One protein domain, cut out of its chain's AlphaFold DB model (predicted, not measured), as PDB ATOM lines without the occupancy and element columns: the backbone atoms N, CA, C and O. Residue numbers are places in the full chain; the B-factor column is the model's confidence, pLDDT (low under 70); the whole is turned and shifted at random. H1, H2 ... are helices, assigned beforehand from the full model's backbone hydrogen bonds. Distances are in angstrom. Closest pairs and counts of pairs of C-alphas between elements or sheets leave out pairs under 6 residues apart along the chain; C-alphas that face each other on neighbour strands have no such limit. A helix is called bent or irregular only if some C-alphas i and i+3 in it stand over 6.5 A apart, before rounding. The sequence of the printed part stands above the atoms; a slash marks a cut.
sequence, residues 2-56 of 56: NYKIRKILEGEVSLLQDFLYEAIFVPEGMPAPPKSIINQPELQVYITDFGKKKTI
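This is residues 2 to 56 of the 56 residues of an uncharacterized protein of Lachnospiraceae bacterium (UniProt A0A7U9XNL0). A loose, mostly irregular chain with little regular structure makes a long U: H1 lies in one limb, residues 23 to 34 make the turn, and H2, H3 and residues 45 to 56 make the limb that folds back. Residues 26 to 31 stick out at the turn. The 55 printed residues hold three short helices, H1, H2 and H3 in chain order, and no named strand; the class is all helix, though these hold only 17 residues. The radius of gyration of the C-alphas is 14.1 A, and the spans are 41 by 34 by 20 A.

H1, residues 15 to 22, touches H2, residues 35 to 39; their closest C-alphas, of Tyr 21 and Ile 38, are 6.4 A apart. H3, residues 41 to 44, is close to H1 but not clearly touching, with C-alphas of Leu 20 and Leu 43 closest at 7.9 A. Every O i to N i+4 pair is within hydrogen-bond range in H1; H2 has 0 of 1, but 2 of 2 O i to N i+3 pairs; H3 is too short for an i+4 pair.

H1 is 10.7 A long from C-alpha 15 at (117.612, 86.380, 127.673). H2 measures 8.3 A and H3 5.0 A, ending at C-alpha 44 (122.853, 95.694, 135.591).

The farthest C-alphas, of Gly 29 and Ile 56, are 45.2 A apart. The printed part has no cut. The link H1 to H2 is long. Residues 54 to 56 have pLDDT under 70.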
ATOM      1  N   ASN A   2     111.477  83.770 106.837       86.06
ATOM      2  CA  ASN A   2     110.316  84.456 107.416       86.06
ATOM      3  C   ASN A   2     110.671  84.923 108.829       86.06
ATOM      4  O   ASN A   2     110.528  84.170 109.790       86.06
ATOM      5  N   TYR A   3     111.182  86.146 108.950       89.50
ATOM      6  CA  TYR A   3     111.488  86.745 110.246       89.50
ATOM      7  C   TYR A   3     110.247  87.399 110.847       89.50
ATOM      8  O   TYR A   3     109.484  88.061 110.144       89.50
ATOM      9  N   LYS A   4     110.063  87.252 112.161       89.75
ATOM     10  CA  LYS A   4     108.999  87.922 112.910       89.75
ATOM     11  C   LYS A   4     109.614  88.911 113.892       89.75
ATOM     12  O   LYS A   4     110.182  88.508 114.901       89.75
ATOM     13  N   ILE A   5     109.456  90.201 113.610       92.81
ATOM     14  CA  ILE A   5     109.803  91.278 114.541       92.81
ATOM     15  C   ILE A   5     108.611  91.481 115.481       92.81
ATOM     16  O   ILE A   5     107.481  91.667 115.030       92.81
ATOM     17  N   ARG A   6     108.841  91.403 116.792       93.12
ATOM     18  CA  ARG A   6     107.814  91.581 117.827       93.12
ATOM     19  C   ARG A   6     108.429  92.133 119.110       93.12
ATOM     20  O   ARG A   6     109.644  92.103 119.273       93.12
ATOM     21  N   LYS A   7     107.583  92.587 120.038       88.50
ATOM     22  CA  LYS A   7     108.019  92.945 121.393       88.50
ATOM     23  C   LYS A   7     108.531  91.711 122.144       88.50
ATOM     24  O   LYS A   7     108.037  90.597 121.925       88.50
ATOM     25  N   ILE A   8     109.496  91.947 123.029       87.62
ATOM     26  CA  ILE A   8     109.943  90.973 124.024       87.62
ATOM     27  C   ILE A   8     108.795  90.669 124.994       87.62
ATOM     28  O   ILE A   8     108.011  91.560 125.330       87.62
ATOM     29  N   LEU A   9     108.666  89.409 125.396       89.38
ATOM     30  CA  LEU A   9     107.722  88.974 126.422       89.38
ATOM     31  C   LEU A   9     108.398  88.994 127.794       89.38
ATOM     32  O   LEU A   9     109.615  88.883 127.903       89.38
ATOM     33  N   GLU A  10     107.610  89.091 128.863       84.31
ATOM     34  CA  GLU A  10     108.147  89.154 130.229       84.31
ATOM     35  C   GLU A  10     109.004  87.925 130.587       84.31
ATOM     36  O   GLU A  10     110.088  88.070 131.144       84.31
ATOM     37  N   GLY A  11     108.587  86.728 130.163       87.75
ATOM     38  CA  GLY A  11     109.362  85.492 130.343       87.75
ATOM     39  C   GLY A  11     110.654  85.411 129.518       87.75
ATOM     40  O   GLY A  11     111.430  84.481 129.704       87.75
ATOM     41  N   GLU A  12     110.894  86.364 128.616       90.44
ATOM     42  CA  GLU A  12     112.090  86.431 127.767       90.44
ATOM     43  C   GLU A  12     113.104  87.462 128.266       90.44
ATOM     44  O   GLU A  12     114.204  87.545 127.730       90.44
ATOM     45  N   VAL A  13     112.773  88.238 129.306       87.19
ATOM     46  CA  VAL A  13     113.679  89.241 129.894       87.19
ATOM     47  C   VAL A  13     114.954  88.588 130.441       87.19
ATOM     48  O   VAL A  13     116.012  89.211 130.432       87.19
ATOM     49  N   SER A  14     114.896  87.312 130.836       88.81
ATOM     50  CA  SER A  14     116.075  86.526 131.220       88.81
ATOM     51  C   SER A  14     117.115  86.413 130.098       88.81
ATOM     52  O   SER A  14     118.305  86.396 130.393       88.81
ATOM     53  N   LEU A  15     116.699  86.431 128.824       93.25
ATOM     54  CA  LEU A  15     117.612  86.380 127.673       93.25
ATOM     55  C   LEU A  15     118.513  87.617 127.585       93.25
ATOM     56  O   LEU A  15     119.593  87.544 127.007       93.25
ATOM     57  N   LEU A  16     118.105  88.747 128.177       94.06
ATOM     58  CA  LEU A  16     118.929  89.956 128.212       94.06
ATOM     59  C   LEU A  16     120.243  89.737 128.967       94.06
ATOM     60  O   LEU A  16     121.235  90.374 128.633       94.06
ATOM     61  N   GLN A  17     120.265  88.837 129.958       94.62
ATOM     62  CA  GLN A  17     121.486  88.499 130.691       94.62
ATOM     63  C   GLN A  17     122.512  87.827 129.780       94.62
ATOM     64  O   GLN A  17     123.677  88.227 129.768       94.62
ATOM     65  N   ASP A  18     122.069  86.853 128.983       95.62
ATOM     66  CA  ASP A  18     122.935  86.181 128.019       95.62
ATOM     67  C   ASP A  18     123.353  87.148 126.903       95.62
ATOM     68  O   ASP A  18     124.535  87.237 126.595       95.62
ATOM     69  N   PHE A  19     122.436  87.958 126.361       95.06
ATOM     70  CA  PHE A  19     122.791  88.957 125.342       95.06
ATOM     71  C   PHE A  19     123.813  89.978 125.838       95.06
ATOM     72  O   PHE A  19     124.712  90.349 125.089       95.06
ATOM     73  N   LEU A  20     123.697  90.422 127.092       96.25
ATOM     74  CA  LEU A  20     124.655  91.351 127.676       96.25
ATOM     75  C   LEU A  20     126.035  90.708 127.837       96.25
ATOM     76  O   LEU A  20     127.032  91.365 127.557       96.25
ATOM     77  N   TYR A  21     126.097  89.441 128.256       97.38
ATOM     78  CA  TYR A  21     127.355  88.706 128.371       97.38
ATOM     79  C   TYR A  21     128.023  88.490 127.006       97.38
ATOM     80  O   TYR A  21     129.206  88.782 126.853       97.38
ATOM     81  N   GLU A  22     127.267  88.050 125.998       96.75
ATOM     82  CA  GLU A  22     127.785  87.818 124.641       96.75
ATOM     83  C   GLU A  22     128.197  89.122 123.928       96.75
ATOM     84  O   GLU A  22     128.986  89.099 122.986       96.75
ATOM     85  N   ALA A  23     127.694  90.275 124.378       95.94
ATOM     86  CA  ALA A  23     128.107  91.586 123.877       95.94
ATOM     87  C   ALA A  23     129.445  92.075 124.464       95.94
ATOM     88  O   ALA A  23     129.967  93.101 124.016       95.94
ATOM     89  N   ILE A  24     130.005  91.382 125.463       95.50
ATOM     90  CA  ILE A  24     131.288  91.754 126.058       95.50
ATOM     91  C   ILE A  24     132.401  91.481 125.049       95.50
ATOM     92  O   ILE A  24     132.662  90.345 124.658       95.50
ATOM     93  N   PHE A  25     133.109  92.540 124.665       96.38
ATOM     94  CA  PHE A  25     134.299  92.410 123.842       96.38
ATOM     95  C   PHE A  25     135.438  91.766 124.643       96.38
ATOM     96  O   PHE A  25     135.874  92.305 125.662       96.38
ATOM     97  N   VAL A  26     135.941  90.636 124.150       96.81
ATOM     98  CA  VAL A  26     137.117  89.948 124.690       96.81
ATOM     99  C   VAL A  26     138.259  90.090 123.679       96.81
ATOM    100  O   VAL A  26     138.131  89.583 122.561       96.81
ATOM    101  N   PRO A  27     139.359  90.783 124.025       97.25
ATOM    102  CA  PRO A  27     140.522  90.888 123.151       97.25
ATOM    103  C   PRO A  27     141.130  89.519 122.824       97.25
ATOM    104  O   PRO A  27     141.081  88.590 123.632       97.25
ATOM    105  N   GLU A  28     141.766  89.413 121.656       97.25
ATOM    106  CA  GLU A  28     142.490  88.203 121.264       97.25
ATOM    107  C   GLU A  28     143.569  87.844 122.301       97.25
ATOM    108  O   GLU A  28     144.295  88.707 122.797       97.25
ATOM    109  N   GLY A  29     143.654  86.560 122.656       97.06
ATOM    110  CA  GLY A  29     144.601  86.057 123.655       97.06
ATOM    111  C   GLY A  29     144.198  86.293 125.116       97.06
ATOM    112  O   GLY A  29     144.906  85.832 126.011       97.06
ATOM    113  N   MET A  30     143.067  86.957 125.384       97.19
ATOM    114  CA  MET A  30     142.540  87.148 126.737       97.19
ATOM    115  C   MET A  30     141.466  86.097 127.066       97.19
ATOM    116  O   MET A  30     140.644  85.778 126.205       97.19
ATOM    117  N   PRO A  31     141.423  85.546 128.295       97.00
ATOM    118  CA  PRO A  31     140.308  84.698 128.698       97.00
ATOM    119  C   PRO A  31     139.022  85.521 128.813       97.00
ATOM    120  O   PRO A  31     139.039  86.658 129.291       97.00
ATOM    121  N   ALA A  32     137.896  84.921 128.429       96.81
ATOM    122  CA  ALA A  32     136.590  85.519 128.677       96.81
ATOM    123  C   ALA A  32     136.361  85.696 130.192       96.81
ATOM    124  O   ALA A  32     136.738  84.816 130.978       96.81
ATOM    125  N   PRO A  33     135.746  86.812 130.625       96.81
ATOM    126  CA  PRO A  33     135.412  87.004 132.027       96.81
ATOM    127  C   PRO A  33     134.377  85.965 132.488       96.81
ATOM    128  O   PRO A  33     133.619  85.435 131.675       96.81
ATOM    129  N   PRO A  34     134.282  85.672 133.796       97.75
ATOM    130  CA  PRO A  34     133.225  84.806 134.302       97.75
ATOM    131  C   PRO A  34     131.850  85.438 134.054       97.75
ATOM    132  O   PRO A  34     131.701  86.655 134.168       97.75
ATOM    133  N   LYS A  35     130.812  84.619 133.819       95.94
ATOM    134  CA  LYS A  35     129.429  85.103 133.626       95.94
ATOM    135  C   LYS A  35     128.944  86.022 134.749       95.94
ATOM    136  O   LYS A  35     128.130  86.900 134.499       95.94
ATOM    137  N   SER A  36     129.468  85.868 135.967       97.19
ATOM    138  CA  SER A  36     129.155  86.737 137.106       97.19
ATOM    139  C   SER A  36     129.514  88.210 136.892       97.19
ATOM    140  O   SER A  36     128.996  89.043 137.633       97.19
ATOM    141  N   ILE A  37     130.337  88.551 135.891       97.06
ATOM    142  CA  ILE A  37     130.634  89.942 135.529       97.06
ATOM    143  C   ILE A  37     129.355  90.743 135.273       97.06
ATOM    144  O   ILE A  37     129.281  91.892 135.693       97.06
ATOM    145  N   ILE A  38     128.307  90.127 134.710       96.44
ATOM    146  CA  ILE A  38     127.032  90.809 134.433       96.44
ATOM    147  C   ILE A  38     126.343  91.329 135.699       96.44
ATOM    148  O   ILE A  38     125.497  92.209 135.598       96.44
ATOM    149  N   ASN A  39     126.687  90.810 136.883       95.50
ATOM    150  CA  ASN A  39     126.116  91.245 138.160       95.50
ATOM    151  C   ASN A  39     126.726  92.559 138.669       95.50
ATOM    152  O   ASN A  39     126.270  93.085 139.683       95.50
ATOM    153  N   GLN A  40     127.754  93.085 137.996       97.06
ATOM    154  CA  GLN A  40     128.301  94.402 138.301       97.06
ATOM    155  C   GLN A  40     127.215  95.483 138.135       97.06
ATOM    156  O   GLN A  40     126.473  95.444 137.146       97.06
ATOM    157  N   PRO A  41     127.097  96.445 139.071       96.06
ATOM    158  CA  PRO A  41     126.085  97.502 139.005       96.06
ATOM    159  C   PRO A  41     126.065  98.253 137.669       96.06
ATOM    160  O   PRO A  41     124.998  98.587 137.161       96.06
ATOM    161  N   GLU A  42     127.238  98.464 137.076       95.06
ATOM    162  CA  GLU A  42     127.454  99.154 135.805       95.06
ATOM    163  C   GLU A  42     126.844  98.405 134.616       95.06
ATOM    164  O   GLU A  42     126.447  99.028 133.634       95.06
ATOM    165  N   LEU A  43     126.745  97.077 134.702       95.31
ATOM    166  CA  LEU A  43     126.148  96.227 133.673       95.31
ATOM    167  C   LEU A  43     124.662  95.963 133.946       95.31
ATOM    168  O   LEU A  43     123.854  95.902 133.017       95.31
ATOM    169  N   GLN A  44     124.254  95.908 135.215       94.50
ATOM    170  CA  GLN A  44     122.853  95.694 135.591       94.50
ATOM    171  C   GLN A  44     121.905  96.799 135.106       94.50
ATOM    172  O   GLN A  44     120.710  96.537 134.950       94.50
ATOM    173  N   VAL A  45     122.398  98.002 134.787       92.69
ATOM    174  CA  VAL A  45     121.572  99.093 134.227       92.69
ATOM    175  C   VAL A  45     120.931  98.750 132.875       92.69
ATOM    176  O   VAL A  45     119.928  99.360 132.513       92.69
ATOM    177  N   TYR A  46     121.485  97.782 132.135       91.81
ATOM    178  CA  TYR A  46     120.965  97.349 130.832       91.81
ATOM    179  C   TYR A  46     119.854  96.297 130.937       91.81
ATOM    180  O   TYR A  46     119.137  96.063 129.966       91.81
ATOM    181  N   ILE A  47     119.701  95.674 132.105       91.25
ATOM    182  CA  ILE A  47     118.717  94.610 132.358       91.25
ATOM    183  C   ILE A  47     117.619  95.110 133.300       91.25
ATOM    184  O   ILE A  47     116.435  94.822 133.102       91.25
ATOM    185  N   THR A  48     118.004  95.871 134.324       90.44
ATOM    186  CA  THR A  48     117.098  96.374 135.358       90.44
ATOM    187  C   THR A  48     116.003  97.234 134.739       90.44
ATOM    188  O   THR A  48     116.280  98.205 134.036       90.44
ATOM    189  N   ASP A  49     114.746  96.865 135.000       88.06
ATOM    190  CA  ASP A  49     113.557  97.562 134.497       88.06
ATOM    191  C   ASP A  49     113.545  97.781 132.974       88.06
ATOM    192  O   ASP A  49     112.971  98.754 132.465       88.06
ATOM    193  N   PHE A  50     114.150  96.853 132.224       87.88
ATOM    194  CA  PHE A  50     114.191  96.911 130.769       87.88
ATOM    195  C   PHE A  50     112.783  97.051 130.174       87.88
ATOM    196  O   PHE A  50     111.867  96.290 130.488       87.88
ATOM    197  N   GLY A  51     112.600  98.060 129.321       82.50
ATOM    198  CA  GLY A  51     111.310  98.367 128.697       82.50
ATOM    199  C   GLY A  51     110.238  98.934 129.641       82.50
ATOM    200  O   GLY A  51     109.129  99.198 129.179       82.50
ATOM    201  N   LYS A  52     110.540  99.146 130.934       83.69
ATOM    202  CA  LYS A  52     109.593  99.677 131.934       83.69
ATOM    203  C   LYS A  52     109.746 101.175 132.200       83.69
ATOM    204  O   LYS A  52     108.830 101.782 132.757       83.69
ATOM    205  N   LYS A  53     110.858 101.801 131.791       78.62
ATOM    206  CA  LYS A  53     110.992 103.266 131.843       78.62
ATOM    207  C   LYS A  53     109.944 103.902 130.928       78.62
ATOM    208  O   LYS A  53     109.996 103.744 129.712       78.62
ATOM    209  N   LYS A  54     108.999 104.631 131.524       69.38
ATOM    210  CA  LYS A  54     108.087 105.500 130.781       69.38
ATOM    211  C   LYS A  54     108.886 106.689 130.257       69.38
ATOM    212  O   LYS A  54     109.475 107.421 131.050       69.38
ATOM    213  N   THR A  55     108.902 106.875 128.943       57.25
ATOM    214  CA  THR A  55     109.251 108.168 128.352       57.25
ATOM    215  C   THR A  55     108.165 109.149 128.787       57.25
ATOM    216  O   THR A  55     106.985 108.887 128.547       57.25
ATOM    217  N   ILE A  56     108.560 110.183 129.527       52.06
ATOM    218  CA  ILE A  56     107.685 111.269 129.992       52.06
ATOM    219  C   ILE A  56     107.461 112.244 128.841       52.06
ATOM    220  O   ILE A  56     108.445 112.474 128.099       52.06
TER     221      ILE A  56